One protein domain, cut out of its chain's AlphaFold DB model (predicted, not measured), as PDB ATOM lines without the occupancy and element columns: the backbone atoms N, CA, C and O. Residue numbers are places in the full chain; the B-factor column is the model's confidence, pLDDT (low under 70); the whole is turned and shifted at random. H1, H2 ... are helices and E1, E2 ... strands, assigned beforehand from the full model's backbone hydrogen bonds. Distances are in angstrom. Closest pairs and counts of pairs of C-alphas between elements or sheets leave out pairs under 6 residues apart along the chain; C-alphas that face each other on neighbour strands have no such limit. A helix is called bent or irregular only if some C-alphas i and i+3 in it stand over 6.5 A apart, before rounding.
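Overview. This is residues 6 to 123 of the 164 residues of the protein "Orotidine-5'-phosphate decarboxylase" of Bdellovibrio sp (UniProt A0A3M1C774). Four parallel strands make a small twisted sheet, a wall with H5 packed over one face and the short H6 beside H5. Beyond the E1 edge of that wall the model stretches out: H4 and H2 run side by side, and the short H1 lies at the far end, past H2. The printed part has 118 residues, with six named helices and four named strands in the order H1 H2 E1 H3 H4 E2 H5 E3 H6 E4; the sheet's order is E1 E2 E3 E4, and the class is mixed, helices and strands. By its radius of gyration of the C-alphas, 15.3 A, it is compact, though its outline is elongated, 48 by 29 by 25 A.

Along the chain. Find C-alpha 10 at (210.203, 131.068, 163.393), where H1, residues 10 to 13, begins. Then H2, residues 18 to 30, runs 18.4 A. E1 is residues 36 to 40, followed directly by H3, residues 41 to 45. Next comes H4, residues 49 to 61, 19.3 A long and only just irregular: C-alphas 57 and 60 are 6.6 A apart. E2, residues 67 to 74, runs 18.7 A from C-alpha 67 at (214.359, 155.304, 181.340). H5, residues 78 to 91, runs 19.1 A. E3 is residues 96 to 99, H6 residues 109 to 112, and E4 residues 118 to 121, ending at (203.100, 166.121, 175.217).

Arrangement. Start at H1, which touches H2 only at the corner, the closest C-alphas being those of Ile 12 and Phe 18, 5.9 A. H2 touches H4 at Glu 20 and Val 54, C-alphas 5.7 A apart, at a shallow tilt of 28 degrees, the same way. H4 is only just not on the sheet, with 4 pairs of C-alphas within 10 A. In the sheet, look for N 39 and O 69 at 2.8 A between E1 and E2, N 70 and O 96 at 2.8 A between E2 and E3, and N 120 and O 97 at 2.8 A between E3 and E4. E1, H3 H4, E2 form a strand-helix-strand unit, two parallel neighbour strands with helices between, as do E2, H5, E3 and E3, H6, E4; each crossover is right-handed. H5 is on the sheet, over E3, at a height of 8.2 A. H6 touches H5, with the C-alphas of Ala 85 and Phe 111 closest at 5.3 A, and only grazes the sheet. O i to N i+4 pairs are all within hydrogen-bond range in H2 and H3, 7 of 9 in H4 and 9 of 10 in H5; H1 and H6 are too short for one.

Size, cuts and confidence. Look to Tyr 11 and Asp 106 for the two C-alphas farthest apart, 47.9 A. The printed part has no cut and no long link. Mean pLDDT of the printed part is 95.8, and no printed residue is under 70.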
ATOM      1  N   GLU A   6     203.964 138.445 164.509       89.81
ATOM      2  CA  GLU A   6     203.879 137.805 163.197       89.81
ATOM      3  C   GLU A   6     205.135 137.973 162.329       89.81
ATOM      4  O   GLU A   6     205.333 137.203 161.391       89.81
ATOM      5  N   LEU A   7     205.988 138.954 162.636       91.56
ATOM      6  CA  LEU A   7     207.249 139.193 161.929       91.56
ATOM      7  C   LEU A   7     208.455 138.572 162.650       91.56
ATOM      8  O   LEU A   7     209.580 138.674 162.157       91.56
ATOM      9  N   LEU A   8     208.252 137.952 163.818       89.94
ATOM     10  CA  LEU A   8     209.346 137.347 164.568       89.94
ATOM     11  C   LEU A   8     209.843 136.058 163.885       89.94
ATOM     12  O   LEU A   8     209.035 135.274 163.380       89.94
ATOM     13  N   PRO A   9     211.167 135.800 163.880       89.25
ATOM     14  CA  PRO A   9     211.727 134.591 163.286       89.25
ATOM     15  C   PRO A   9     211.114 133.312 163.861       89.25
ATOM     16  O   PRO A   9     210.946 133.181 165.074       89.25
ATOM     17  N   SER A  10     210.859 132.324 163.002       87.56
ATOM     18  CA  SER A  10     210.203 131.068 163.393       87.56
ATOM     19  C   SER A  10     210.931 130.318 164.513       87.56
ATOM     20  O   SER A  10     210.292 129.753 165.391       87.56
ATOM     21  N   TYR A  11     212.266 130.359 164.556       86.06
ATOM     22  CA  TYR A  11     213.040 129.726 165.631       86.06
ATOM     23  C   TYR A  11     212.799 130.357 167.018       86.06
ATOM     24  O   TYR A  11     213.097 129.732 168.034       86.06
ATOM     25  N   ILE A  12     212.257 131.580 167.074       84.12
ATOM     26  CA  ILE A  12     211.853 132.258 168.312       84.12
ATOM     27  C   ILE A  12     210.428 131.863 168.692       84.12
ATOM     28  O   ILE A  12     210.171 131.591 169.862       84.12
ATOM     29  N   THR A  13     209.509 131.783 167.725       82.00
ATOM     30  CA  THR A  13     208.075 131.563 167.987       82.00
ATOM     31  C   THR A  13     207.748 130.180 168.560       82.00
ATOM     32  O   THR A  13     206.700 130.017 169.178       82.00
ATOM     33  N   PHE A  14     208.654 129.199 168.445       76.06
ATOM     34  CA  PHE A  14     208.541 127.907 169.139       76.06
ATOM     35  C   PHE A  14     208.781 127.985 170.655       76.06
ATOM     36  O   PHE A  14     208.488 127.027 171.373       76.06
ATOM     37  N   LYS A  15     209.335 129.091 171.166       77.44
ATOM     38  CA  LYS A  15     209.544 129.273 172.604       77.44
ATOM     39  C   LYS A  15     208.224 129.626 173.286       77.44
ATOM     40  O   LYS A  15     207.410 130.385 172.768       77.44
ATOM     41  N   LYS A  16     208.032 129.107 174.498       78.62
ATOM     42  CA  LYS A  16     206.977 129.603 175.385       78.62
ATOM     43  C   LYS A  16     207.224 131.094 175.652       78.62
ATOM     44  O   LYS A  16     208.375 131.486 175.820       78.62
ATOM     45  N   ASP A  17     206.160 131.895 175.664       88.12
ATOM     46  CA  ASP A  17     206.229 133.341 175.908       88.12
ATOM     47  C   ASP A  17     207.225 134.054 174.960       88.12
ATOM     48  O   ASP A  17     207.966 134.951 175.353       88.12
ATOM     49  N   PHE A  18     207.265 133.643 173.682       91.31
ATOM     50  CA  PHE A  18     208.277 134.066 172.696       91.31
ATOM     51  C   PHE A  18     208.427 135.586 172.521       91.31
ATOM     52  O   PHE A  18     209.497 136.059 172.141       91.31
ATOM     53  N   VAL A  19     207.368 136.353 172.797       94.25
ATOM     54  CA  VAL A  19     207.411 137.821 172.778       94.25
ATOM     55  C   VAL A  19     208.247 138.347 173.942       94.25
ATOM     56  O   VAL A  19     209.080 139.225 173.732       94.25
ATOM     57  N   GLU A  20     208.060 137.795 175.144       94.94
ATOM     58  CA  GLU A  20     208.892 138.111 176.307       94.94
ATOM     59  C   GLU A  20     210.349 137.763 176.004       94.94
ATOM     60  O   GLU A  20     211.203 138.642 176.064       94.94
ATOM     61  N   TYR A  21     210.608 136.534 175.543       94.69
ATOM     62  CA  TYR A  21     211.954 136.082 175.175       94.69
ATOM     63  C   TYR A  21     212.638 137.012 174.162       94.69
ATOM     64  O   TYR A  21     213.817 137.338 174.296       94.69
ATOM     65  N   PHE A  22     211.908 137.451 173.133       95.62
ATOM     66  CA  PHE A  22     212.446 138.377 172.141       95.62
ATOM     67  C   PHE A  22     212.807 139.729 172.764       95.62
ATOM     68  O   PHE A  22     213.899 140.242 172.525       95.62
ATOM     69  N   ILE A  23     211.910 140.305 173.568       96.31
ATOM     70  CA  ILE A  23     212.141 141.606 174.202       96.31
ATOM     71  C   ILE A  23     213.320 141.533 175.181       96.31
ATOM     72  O   ILE A  23     214.135 142.453 175.191       96.31
ATOM     73  N   GLU A  24     213.446 140.451 175.955       95.38
ATOM     74  CA  GLU A  24     214.603 140.221 176.832       95.38
ATOM     75  C   GLU A  24     215.908 140.212 176.045       95.38
ATOM     76  O   GLU A  24     216.824 140.944 176.403       95.38
ATOM     77  N   GLY A  25     215.966 139.466 174.939       95.19
ATOM     78  CA  GLY A  25     217.157 139.420 174.092       95.19
ATOM     79  C   GLY A  25     217.522 140.785 173.501       95.19
ATOM     80  O   GLY A  25     218.699 141.136 173.439       95.19
ATOM     81  N   VAL A  26     216.529 141.598 173.113       96.12
ATOM     82  CA  VAL A  26     216.781 142.980 172.666       96.12
ATOM     83  C   VAL A  26     217.347 143.824 173.806       96.12
ATOM     84  O   VAL A  26     218.295 144.575 173.581       96.12
ATOM     85  N   ILE A  27     216.786 143.721 175.015       97.25
ATOM     86  CA  ILE A  27     217.267 144.471 176.181       97.25
ATOM     87  C   ILE A  27     218.698 144.055 176.518       97.25
ATOM     88  O   ILE A  27     219.567 144.917 176.581       97.25
ATOM     89  N   GLU A  28     218.963 142.757 176.661       97.12
ATOM     90  CA  GLU A  28     220.290 142.207 176.963       97.12
ATOM     91  C   GLU A  28     221.345 142.678 175.956       97.12
ATOM     92  O   GLU A  28     222.437 143.082 176.346       97.12
ATOM     93  N   ALA A  29     220.999 142.715 174.668       97.62
ATOM     94  CA  ALA A  29     221.918 143.138 173.618       97.62
ATOM     95  C   ALA A  29     222.151 144.658 173.545       97.62
ATOM     96  O   ALA A  29     223.078 145.085 172.858       97.62
ATOM     97  N   THR A  30     221.302 145.490 174.166       97.94
ATOM     98  CA  THR A  30     221.318 146.947 173.921       97.94
ATOM     99  C   THR A  30     221.344 147.828 175.168       97.94
ATOM    100  O   THR A  30     221.593 149.023 175.029       97.94
ATOM    101  N   TYR A  31     221.140 147.292 176.376       97.12
ATOM    102  CA  TYR A  31     220.981 148.115 177.584       97.12
ATOM    103  C   TYR A  31     222.216 148.960 177.937       97.12
ATOM    104  O   TYR A  31     222.073 149.971 178.615       97.12
ATOM    105  N   GLU A  32     223.415 148.579 177.490       97.19
ATOM    106  CA  GLU A  32     224.649 149.345 177.735       97.19
ATOM    107  C   GLU A  32     224.816 150.560 176.808       97.19
ATOM    108  O   GLU A  32     225.644 151.426 177.080       97.19
ATOM    109  N   ILE A  33     224.048 150.636 175.713       97.56
ATOM    110  CA  ILE A  33     224.215 151.652 174.656       97.56
ATOM    111  C   ILE A  33     222.972 152.521 174.429       97.56
ATOM    112  O   ILE A  33     222.948 153.325 173.496       97.56
ATOM    113  N   VAL A  34     221.925 152.359 175.239       98.00
ATOM    114  CA  VAL A  34     220.696 153.159 175.150       98.00
ATOM    115  C   VAL A  34     220.406 153.850 176.474       98.00
ATOM    116  O   VAL A  34     220.614 153.276 177.533       98.00
ATOM    117  N   ASP A  35     219.842 155.055 176.421       97.50
ATOM    118  CA  ASP A  35     219.392 155.766 177.628       97.50
ATOM    119  C   ASP A  35     217.955 155.396 178.028       97.50
ATOM    120  O   ASP A  35     217.530 155.588 179.172       97.50
ATOM    121  N   ALA A  36     217.163 154.900 177.072       98.19
ATOM    122  CA  ALA A  36     215.738 154.681 177.263       98.19
ATOM    123  C   ALA A  36     215.166 153.580 176.366       98.19
ATOM    124  O   ALA A  36     215.531 153.444 175.197       98.19
ATOM    125  N   TYR A  37     214.143 152.897 176.880       98.69
ATOM    126  CA  TYR A  37     213.238 152.079 176.079       98.69
ATOM    127  C   TYR A  37     211.839 152.679 176.080       98.69
ATOM    128  O   TYR A  37     211.212 152.871 177.123       98.69
ATOM    129  N   LYS A  38     211.313 152.921 174.880       98.56
ATOM    130  CA  LYS A  38     209.931 153.357 174.672       98.56
ATOM    131  C   LYS A  38     209.044 152.165 174.336       98.56
ATOM    132  O   LYS A  38     209.253 151.550 173.297       98.56
ATOM    133  N   PHE A  39     208.043 151.866 175.152       98.56
ATOM    134  CA  PHE A  39     207.077 150.788 174.931       98.56
ATOM    135  C   PHE A  39     205.798 151.362 174.340       98.56
ATOM    136  O   PHE A  39     205.133 152.173 174.978       98.56
ATOM    137  N   ASN A  40     205.472 150.986 173.105       98.50
ATOM    138  CA  ASN A  40     204.261 151.457 172.447       98.50
ATOM    139  C   ASN A  40     203.085 150.553 172.816       98.50
ATOM    140  O   ASN A  40     203.009 149.408 172.369       98.50
ATOM    141  N   MET A  41     202.174 151.079 173.635       98.31
ATOM    142  CA  MET A  41     201.111 150.291 174.260       98.31
ATOM    143  C   MET A  41     200.173 149.627 173.252       98.31
ATOM    144  O   MET A  41     199.686 148.541 173.537       98.31
ATOM    145  N   ALA A  42     199.984 150.200 172.058       98.06
ATOM    146  CA  ALA A  42     199.108 149.624 171.034       98.06
ATOM    147  C   ALA A  42     199.521 148.194 170.635       98.06
ATOM    148  O   ALA A  42     198.662 147.346 170.403       98.06
ATOM    149  N   PHE A  43     200.828 147.911 170.607       97.94
ATOM    150  CA  PHE A  43     201.362 146.585 170.284       97.94
ATOM    151  C   PHE A  43     201.130 145.564 171.393       97.94
ATOM    152  O   PHE A  43     200.961 144.382 171.122       97.94
ATOM    153  N   PHE A  44     201.123 146.008 172.648       97.94
ATOM    154  CA  PHE A  44     200.868 145.132 173.787       97.94
ATOM    155  C   PHE A  44     199.366 144.925 173.998       97.94
ATOM    156  O   PHE A  44     198.921 143.810 174.246       97.94
ATOM    157  N   GLU A  45     198.567 145.975 173.831       97.69
ATOM    158  CA  GLU A  45     197.110 145.924 173.939       97.69
ATOM    159  C   GLU A  45     196.472 145.047 172.855       97.69
ATOM    160  O   GLU A  45     195.515 144.330 173.149       97.69
ATOM    161  N   SER A  46     197.017 145.029 171.631       97.00
ATOM    162  CA  SER A  46     196.518 144.156 170.554       97.00
ATOM    163  C   SER A  46     196.669 142.662 170.869       97.00
ATOM    164  O   SER A  46     195.910 141.844 170.353       97.00
ATOM    165  N   MET A  47     197.596 142.304 171.764       95.50
ATOM    166  CA  MET A  47     197.785 140.945 172.280       95.50
ATOM    167  C   MET A  47     196.888 140.628 173.497       95.50
ATOM    168  O   MET A  47     197.020 139.567 174.113       95.50
ATOM    169  N   GLY A  48     195.993 141.539 173.888       96.12
ATOM    170  CA  GLY A  48     195.100 141.378 175.033       96.12
ATOM    171  C   GLY A  48     195.844 141.231 176.364       96.12
ATOM    172  O   GLY A  48     196.890 141.838 176.598       96.12
ATOM    173  N   SER A  49     195.316 140.394 177.263       96.56
ATOM    174  CA  SER A  49     195.905 140.190 178.599       96.56
ATOM    175  C   SER A  49     197.319 139.606 178.559       96.56
ATOM    176  O   SER A  49     198.090 139.808 179.495       96.56
ATOM    177  N   TYR A  50     197.679 138.901 177.482       95.62
ATOM    178  CA  TYR A  50     199.033 138.395 177.290       95.62
ATOM    179  C   TYR A  50     200.043 139.532 177.124       95.62
ATOM    180  O   TYR A  50     201.062 139.525 177.807       95.62
ATOM    181  N   GLY A  51     199.753 140.552 176.311       96.88
ATOM    182  CA  GLY A  51     200.683 141.671 176.140       96.88
ATOM    183  C   GLY A  51     200.864 142.502 177.410       96.88
ATOM    184  O   GLY A  51     201.981 142.921 177.711       96.88
ATOM    185  N   LEU A  52     199.806 142.677 178.209       97.69
ATOM    186  CA  LEU A  52     199.922 143.338 179.514       97.69
ATOM    187  C   LEU A  52     200.801 142.535 180.484       97.69
ATOM    188  O   LEU A  52     201.668 143.114 181.131       97.69
ATOM    189  N   ARG A  53     200.652 141.206 180.512       97.69
ATOM    190  CA  ARG A  53     201.511 140.311 181.305       97.69
ATOM    191  C   ARG A  53     202.976 140.377 180.872       97.69
ATOM    192  O   ARG A  53     203.859 140.388 181.719       97.69
ATOM    193  N   VAL A  54     203.244 140.463 179.568       97.62
ATOM    194  CA  VAL A  54     204.614 140.651 179.062       97.62
ATOM    195  C   VAL A  54     205.223 141.936 179.630       97.62
ATOM    196  O   VAL A  54     206.364 141.922 180.082       97.62
ATOM    197  N   LEU A  55     204.473 143.044 179.666       98.19
ATOM    198  CA  LEU A  55     204.953 144.286 180.281       98.19
ATOM    199  C   LEU A  55     205.219 144.120 181.784       98.19
ATOM    200  O   LEU A  55     206.263 144.562 182.260       98.19
ATOM    201  N   GLU A  56     204.316 143.462 182.518       98.12
ATOM    202  CA  GLU A  56     204.486 143.175 183.954       98.12
ATOM    203  C   GLU A  56     205.768 142.382 184.236       98.12
ATOM    204  O   GLU A  56     206.457 142.657 185.219       98.12
ATOM    205  N   ASN A  57     206.125 141.450 183.350       97.56
ATOM    206  CA  ASN A  57     207.320 140.625 183.494       97.56
ATOM    207  C   ASN A  57     208.610 141.347 183.070       97.56
ATOM    208  O   ASN A  57     209.646 141.180 183.715       97.56
ATOM    209  N   ILE A  58     208.571 142.143 181.996       97.62
ATOM    210  CA  ILE A  58     209.762 142.771 181.404       97.62
ATOM    211  C   ILE A  58     210.187 144.042 182.137       97.62
ATOM    212  O   ILE A  58     211.374 144.239 182.390       97.62
ATOM    213  N   LEU A  59     209.248 144.936 182.459       98.19
ATOM    214  CA  LEU A  59     209.589 146.265 182.982       98.19
ATOM    215  C   LEU A  59     210.443 146.222 184.267       98.19
ATOM    216  O   LEU A  59     211.359 147.044 184.375       98.19
ATOM    217  N   PRO A  60     210.230 145.281 185.213       97.69
ATOM    218  CA  PRO A  60     211.088 145.136 186.390       97.69
ATOM    219  C   PRO A  60     212.512 144.646 186.090       97.69
ATOM    220  O   PRO A  60     213.403 144.881 186.904       97.69
ATOM    221  N   LYS A  61     212.730 143.966 184.955       96.25
ATOM    222  CA  LYS A  61     214.031 143.403 184.547       96.25
ATOM    223  C   LYS A  61     214.947 144.451 183.903       96.25
ATOM    224  O   LYS A  61     216.157 144.254 183.841       96.25
ATOM    225  N   ILE A  62     214.389 145.571 183.441       97.56
ATOM    226  CA  ILE A  62     215.156 146.663 182.832       97.56
ATOM    227  C   ILE A  62     216.002 147.370 183.907       97.56
ATOM    228  O   ILE A  62     215.438 147.776 184.933       97.56
ATOM    229  N   PRO A  63     217.317 147.579 183.681       96.56
ATOM    230  CA  PRO A  63     218.188 148.254 184.638       96.56
ATOM    231  C   PRO A  63     217.649 149.627 185.060       96.56
ATOM    232  O   PRO A  63     217.084 150.369 184.257       96.56
ATOM    233  N   LYS A  64     217.814 149.981 186.342       95.31
ATOM    234  CA  LYS A  64     217.190 151.179 186.938       95.31
ATOM    235  C   LYS A  64     217.647 152.500 186.312       95.31
ATOM    236  O   LYS A  64     216.912 153.474 186.402       95.31
ATOM    237  N   GLN A  65     218.840 152.534 185.722       95.62
ATOM    238  CA  GLN A  65     219.382 153.702 185.031       95.62
ATOM    239  C   GLN A  65     218.734 153.950 183.661       95.62
ATOM    240  O   GLN A  65     218.858 155.048 183.131       95.62
ATOM    241  N   ILE A  66     218.044 152.952 183.099       98.12
ATOM    242  CA  ILE A  66     217.402 153.047 181.788       98.12
ATOM    243  C   ILE A  66     215.977 153.561 181.960       98.12
ATOM    244  O   ILE A  66     215.154 152.956 182.657       98.12
ATOM    245  N   ILE A  67     215.670 154.661 181.277       98.25
ATOM    246  CA  ILE A  67     214.359 155.304 181.340       98.25
ATOM    247  C   ILE A  67     213.333 154.443 180.598       98.25
ATOM    248  O   ILE A  67     213.474 154.150 179.408       98.25
ATOM    249  N   LYS A  68     212.244 154.075 181.277       98.69
ATOM    250  CA  LYS A  68     211.108 153.384 180.656       98.69
ATOM    251  C   LYS A  68     210.035 154.395 180.263       98.69
ATOM    252  O   LYS A  68     209.397 154.999 181.126       98.69
ATOM    253  N   ILE A  69     209.786 154.544 178.965       98.81
ATOM    254  CA  ILE A  69     208.787 155.476 178.429       98.81
ATOM    255  C   ILE A  69     207.548 154.696 177.978       98.81
ATOM    256  O   ILE A  69     207.628 153.861 177.078       98.81
ATOM    257  N   CYS A  70     206.392 155.000 178.561       98.81
ATOM    258  CA  CYS A  70     205.093 154.491 178.138       98.81
ATOM    259  C   CYS A  70     204.549 155.331 176.979       98.81
ATOM    260  O   CYS A  70     204.025 156.431 177.173       98.81
ATOM    261  N   ASP A  71     204.663 154.831 175.753       98.75
ATOM    262  CA  ASP A  71     204.068 155.483 174.593       98.75
ATOM    263  C   ASP A  71     202.609 155.043 174.418       98.75
ATOM    264  O   ASP A  71     202.306 154.096 173.692       98.75
ATOM    265  N   ALA A  72     201.718 155.732 175.131       97.94
ATOM    266  CA  ALA A  72     200.290 155.421 175.223       97.94
ATOM    267  C   ALA A  72     199.371 156.539 174.699       97.94
ATOM    268  O   ALA A  72     198.175 156.304 174.512       97.94
ATOM    269  N   LYS A  73     199.913 157.750 174.486       98.00
ATOM    270  CA  LYS A  73     199.219 158.945 173.970       98.00
ATOM    271  C   LYS A  73     197.896 159.234 174.695       98.00
ATOM    272  O   LYS A  73     196.920 159.637 174.066       98.00
ATOM    273  N   ARG A  74     197.853 158.998 176.012       98.19
ATOM    274  CA  ARG A  74     196.628 159.134 176.818       98.19
ATOM    275  C   ARG A  74     196.211 160.595 176.957       98.19
ATOM    276  O   ARG A  74     197.054 161.481 177.029       98.19
ATOM    277  N   GLY A  75     194.908 160.828 177.019       95.56
ATOM    278  CA  GLY A  75     194.300 162.131 177.263       95.56
ATOM    279  C   GLY A  75     192.812 161.918 177.492       95.56
ATOM    280  O   GLY A  75     192.118 161.451 176.595       95.56
ATOM    281  N   ASP A  76     192.351 162.177 178.710       97.44
ATOM    282  CA  ASP A  76     190.968 161.968 179.151       97.44
ATOM    283  C   ASP A  76     190.674 162.944 180.300       97.44
ATOM    284  O   ASP A  76     191.590 163.596 180.787       97.44
ATOM    285  N   ILE A  77     189.437 163.063 180.766       94.06
ATOM    286  CA  ILE A  77     189.048 164.020 181.809       94.06
ATOM    287  C   ILE A  77     188.871 163.361 183.181       94.06
ATOM    288  O   ILE A  77     188.558 162.175 183.317       94.06
ATOM    289  N   GLY A  78     189.058 164.157 184.236       91.88
ATOM    290  CA  GLY A  78     188.631 163.826 185.595       91.88
ATOM    291  C   GLY A  78     189.148 162.482 186.128       91.88
ATOM    292  O   GLY A  78     190.350 162.277 186.303       91.88
ATOM    293  N   SER A  79     188.227 161.582 186.486       95.44
ATOM    294  CA  SER A  79     188.543 160.282 187.095       95.44
ATOM    295  C   SER A  79     189.269 159.330 186.153       95.44
ATOM    296  O   SER A  79     190.165 158.622 186.608       95.44
ATOM    297  N   SER A  80     188.933 159.334 184.864       97.62
ATOM    298  CA  SER A  80     189.556 158.448 183.880       97.62
ATOM    299  C   SER A  80     191.040 158.772 183.707       97.62
ATOM    300  O   SER A  80     191.880 157.877 183.782       97.62
ATOM    301  N   SER A  81     191.388 160.060 183.609       97.94
ATOM    302  CA  SER A  81     192.790 160.501 183.550       97.94
ATOM    303  C   SER A  81     193.593 160.077 184.783       97.94
ATOM    304  O   SER A  81     194.705 159.561 184.656       97.94
ATOM    305  N   ARG A  82     192.999 160.166 185.985       98.31
ATOM    306  CA  ARG A  82     193.630 159.651 187.216       98.31
ATOM    307  C   ARG A  82     193.908 158.150 187.144       98.31
ATOM    308  O   ARG A  82     194.966 157.719 187.593       98.31
ATOM    309  N   MET A  83     192.986 157.359 186.594       98.56
ATOM    310  CA  MET A  83     193.184 155.912 186.452       98.56
ATOM    311  C   MET A  83     194.254 155.577 185.410       98.56
ATOM    312  O   MET A  83     195.054 154.675 185.649       98.56
ATOM    313  N   TYR A  84     194.347 156.336 184.312       98.56
ATOM    314  CA  TYR A  84     195.455 156.181 183.369       98.56
ATOM    315  C   TYR A  84     196.809 156.505 184.008       98.56
ATOM    316  O   TYR A  84     197.744 155.719 183.867       98.56
ATOM    317  N   ALA A  85     196.912 157.615 184.744       98.50
ATOM    318  CA  ALA A  85     198.146 157.986 185.434       98.50
ATOM    319  C   ALA A  85     198.553 156.922 186.468       98.50
ATOM    320  O   ALA A  85     199.710 156.500 186.487       98.50
ATOM    321  N   LYS A  86     197.588 156.409 187.245       98.56
ATOM    322  CA  LYS A  86     197.798 155.302 188.190       98.56
ATOM    323  C   LYS A  86     198.297 154.034 187.497       98.56
ATOM    324  O   LYS A  86     199.283 153.443 187.929       98.56
ATOM    325  N   GLY A  87     197.653 153.621 186.406       98.38
ATOM    326  CA  GLY A  87     198.079 152.447 185.646       98.38
ATOM    327  C   GLY A  87     199.519 152.579 185.141       98.38
ATOM    328  O   GLY A  87     200.325 151.668 185.301       98.38
ATOM    329  N   ILE A  88     199.877 153.736 184.586       98.69
ATOM    330  CA  ILE A  88     201.206 153.945 184.001       98.69
ATOM    331  C   ILE A  88     202.296 154.074 185.077       98.69
ATOM    332  O   ILE A  88     203.338 153.422 184.970       98.69
ATOM    333  N   TYR A  89     202.078 154.896 186.106       98.62
ATOM    334  CA  TYR A  89     203.127 155.259 187.064       98.62
ATOM    335  C   TYR A  89     203.152 154.415 188.340       98.62
ATOM    336  O   TYR A  89     204.234 154.238 188.900       98.62
ATOM    337  N   GLU A  90     202.018 153.866 188.788       98.38
ATOM    338  CA  GLU A  90     201.967 152.998 189.976       98.38
ATOM    339  C   GLU A  90     202.020 151.514 189.600       98.38
ATOM    340  O   GLU A  90     202.851 150.790 190.144       98.38
ATOM    341  N   HIS A  91     201.172 151.061 188.667       98.25
ATOM    342  CA  HIS A  91     201.087 149.636 188.308       98.25
ATOM    343  C   HIS A  91     202.282 149.194 187.462       98.25
ATOM    344  O   HIS A  91     203.078 148.365 187.892       98.25
ATOM    345  N   PHE A  92     202.460 149.797 186.285       98.44
ATOM    346  CA  PHE A  92     203.564 149.450 185.382       98.44
ATOM    347  C   PHE A  92     204.888 150.147 185.725       98.44
ATOM    348  O   PHE A  92     205.939 149.765 185.213       98.44
ATOM    349  N   ARG A  93     204.858 151.155 186.606       98.12
ATOM    350  CA  ARG A  93     206.045 151.872 187.108       98.12
ATOM    351  C   ARG A  93     206.939 152.440 186.001       98.12
ATOM    352  O   ARG A  93     208.162 152.464 186.144       98.12
ATOM    353  N   PHE A  94     206.340 152.932 184.918       98.69
ATOM    354  CA  PHE A  94     207.071 153.682 183.901       98.69
ATOM    355  C   PHE A  94     207.659 154.974 184.481       98.69
ATOM    356  O   PHE A  94     207.168 155.520 185.472       98.69
ATOM    357  N   ASP A  95     208.715 155.478 183.856       98.56
ATOM    358  CA  ASP A  95     209.401 156.715 184.245       98.56
ATOM    359  C   ASP A  95     208.856 157.922 183.484       98.56
ATOM    360  O   ASP A  95     208.863 159.047 183.984       98.56
ATOM    361  N   ALA A  96     208.318 157.675 182.292       98.50
ATOM    362  CA  ALA A  96     207.723 158.700 181.460       98.50
ATOM    363  C   ALA A  96     206.496 158.199 180.698       98.50
ATOM    364  O   ALA A  96     206.326 156.995 180.507       98.50
ATOM    365  N   ALA A  97     205.668 159.123 180.212       98.56
ATOM    366  CA  ALA A  97     204.503 158.815 179.385       98.56
ATOM    367  C   ALA A  97     204.344 159.793 178.215       98.56
ATOM    368  O   ALA A  97     204.702 160.966 178.329       98.56
ATOM    369  N   THR A  98     203.766 159.336 177.102       98.69
ATOM    370  CA  THR A  98     203.273 160.224 176.037       98.69
ATOM    371  C   THR A  98     201.802 160.570 176.267       98.69
ATOM    372  O   THR A  98     200.986 159.683 176.526       98.69
ATOM    373  N   LEU A  99     201.449 161.854 176.157       98.50
ATOM    374  CA  LEU A  99     200.107 162.369 176.453       98.50
ATOM    375  C   LEU A  99     199.547 163.226 175.311       98.50
ATOM    376  O   LEU A  99     200.285 163.965 174.654       98.50
ATOM    377  N   ASN A 100     198.235 163.154 175.090       97.88
ATOM    378  CA  ASN A 100     197.517 163.936 174.088       97.88
ATOM    379  C   ASN A 100     196.823 165.148 174.741       97.88
ATOM    380  O   ASN A 100     195.895 164.952 175.524       97.88
ATOM    381  N   PRO A 101     197.215 166.394 174.412       97.00
ATOM    382  CA  PRO A 101     196.711 167.591 175.085       97.00
ATOM    383  C   PRO A 101     195.376 168.109 174.542       97.00
ATOM    384  O   PRO A 101     194.967 169.202 174.924       97.00
ATOM    385  N   PHE A 102     194.725 167.393 173.620       96.81
ATOM    386  CA  PHE A 102     193.551 167.895 172.898       96.81
ATOM    387  C   PHE A 102     192.426 168.387 173.822       96.81
ATOM    388  O   PHE A 102     191.761 169.368 173.504       96.81
ATOM    389  N   LEU A 103     192.253 167.742 174.978       96.81
ATOM    390  CA  LEU A 103     191.211 168.071 175.953       96.81
ATOM    391  C   LEU A 103     191.609 169.180 176.943       96.81
ATOM    392  O   LEU A 103     190.784 169.579 177.753       96.81
ATOM    393  N   GLY A 104     192.833 169.713 176.868       95.62
ATOM    394  CA  GLY A 104     193.301 170.802 177.731       95.62
ATOM    395  C   GLY A 104     194.100 170.355 178.959       95.62
ATOM    396  O   GLY A 104     194.479 169.193 179.097       95.62
ATOM    397  N   TYR A 105     194.423 171.311 179.834       95.19
ATOM    398  CA  TYR A 105     195.318 171.106 180.982       95.19
ATOM    399  C   TYR A 105     194.774 170.104 182.003       95.19
ATOM    400  O   TYR A 105     195.501 169.220 182.444       95.19
ATOM    401  N   ASP A 106     193.499 170.228 182.360       94.38
ATOM    402  CA  ASP A 106     192.809 169.383 183.338       94.38
ATOM    403  C   ASP A 106     192.809 167.904 182.933       94.38
ATOM    404  O   ASP A 106     192.838 167.021 183.791       94.38
ATOM    405  N   SER A 107     192.866 167.624 181.627       96.31
ATOM    406  CA  SER A 107     193.004 166.259 181.125       96.31
ATOM    407  C   SER A 107     194.366 165.620 181.435       96.31
ATOM    408  O   SER A 107     194.479 164.396 181.516       96.31
ATOM    409  N   LEU A 108     195.409 166.435 181.637       96.94
ATOM    410  CA  LEU A 108     196.794 165.993 181.845       96.94
ATOM    411  C   LEU A 108     197.309 166.255 183.263       96.94
ATOM    412  O   LEU A 108     198.253 165.597 183.698       96.94
ATOM    413  N   GLU A 109     196.670 167.161 184.003       95.69
ATOM    414  CA  GLU A 109     197.012 167.507 185.383       95.69
ATOM    415  C   GLU A 109     197.232 166.270 186.281       95.69
ATOM    416  O   GLU A 109     198.222 166.258 187.020       95.69
ATOM    417  N   PRO A 110     196.420 165.188 186.212       96.69
ATOM    418  CA  PRO A 110     196.670 163.989 187.011       96.69
ATOM    419  C   PRO A 110     198.050 163.359 186.809       96.69
ATOM    420  O   PRO A 110     198.610 162.824 187.763       96.69
ATOM    421  N   PHE A 111     198.614 163.438 185.602       97.31
ATOM    422  CA  PHE A 111     199.955 162.937 185.305       97.31
ATOM    423  C   PHE A 111     201.047 163.866 185.836       97.31
ATOM    424  O   PHE A 111     202.098 163.395 186.265       97.31
ATOM    425  N   PHE A 112     200.806 165.180 185.835       94.38
ATOM    426  CA  PHE A 112     201.774 166.179 186.300       94.38
ATOM    427  C   PHE A 112     201.968 166.176 187.819       94.38
ATOM    428  O   PHE A 112     202.978 166.665 188.314       94.38
ATOM    429  N   ARG A 113     201.023 165.595 188.568       93.44
ATOM    430  CA  ARG A 113     201.127 165.424 190.024       93.44
ATOM    431  C   ARG A 113     202.134 164.346 190.445       93.44
ATOM    432  O   ARG A 113     202.503 164.300 191.615       93.44
ATOM    433  N   TYR A 114     202.578 163.485 189.528       95.19
ATOM    434  CA  TYR A 114     203.592 162.477 189.828       95.19
ATOM    435  C   TYR A 114     204.990 163.096 189.799       95.19
ATOM    436  O   TYR A 114     205.483 163.522 188.755       95.19
ATOM    437  N   ILE A 115     205.636 163.111 190.963       92.12
ATOM    438  CA  ILE A 115     206.998 163.622 191.142       92.12
ATOM    439  C   ILE A 115     207.996 162.681 190.454       92.12
ATOM    440  O   ILE A 115     207.813 161.463 190.456       92.12
ATOM    441  N   ASN A 116     209.070 163.243 189.893       91.56
ATOM    442  CA  ASN A 116     210.136 162.501 189.207       91.56
ATOM    443  C   ASN A 116     209.634 161.642 188.033       91.56
ATOM    444  O   ASN A 116     210.200 160.589 187.744       91.56
ATOM    445  N   LYS A 117     208.562 162.082 187.362       96.25
ATOM    446  CA  LYS A 117     208.067 161.498 186.112       96.25
ATOM    447  C   LYS A 117     208.125 162.516 184.987       96.25
ATOM    448  O   LYS A 117     207.966 163.715 185.209       96.25
ATOM    449  N   THR A 118     208.343 162.041 183.766       96.12
ATOM    450  CA  THR A 118     208.423 162.903 182.579       96.12
ATOM    451  C   THR A 118     207.222 162.691 181.665       96.12
ATOM    452  O   THR A 118     206.879 161.573 181.304       96.12
ATOM    453  N   ASN A 119     206.583 163.779 181.245       97.25
ATOM    454  CA  ASN A 119     205.421 163.726 180.362       97.25
ATOM    455  C   ASN A 119     205.766 164.345 179.000       97.25
ATOM    456  O   ASN A 119     206.021 165.544 178.900       97.25
ATOM    457  N   TYR A 120     205.754 163.532 177.945       97.19
ATOM    458  CA  TYR A 120     205.955 163.968 176.564       97.19
ATOM    459  C   TYR A 120     204.611 164.334 175.937       97.19
ATOM    460  O   TYR A 120     203.796 163.466 175.620       97.19
ATOM    461  N   ILE A 121     204.372 165.629 175.748       97.69
ATOM    462  CA  ILE A 121     203.100 166.121 175.217       97.69
ATOM    463  C   ILE A 121     203.133 166.152 173.689       97.69
ATOM    464  O   ILE A 121     204.042 166.729 173.087       97.69
ATOM    465  N   LEU A 122     202.128 165.550 173.053       97.62
ATOM    466  CA  LEU A 122     201.973 165.580 171.601       97.62
ATOM    467  C   LEU A 122     201.747 167.017 171.117       97.62
ATOM    468  O   LEU A 122     200.853 167.710 171.592       97.62
ATOM    469  N   THR A 123     202.547 167.454 170.145       95.50
ATOM    470  CA  THR A 123     202.465 168.810 169.576       95.50
ATOM    471  C   THR A 123     202.392 168.765 168.053       95.50
ATOM    472  O   THR A 123     201.348 169.065 167.481       95.50
TER     473      THR A 123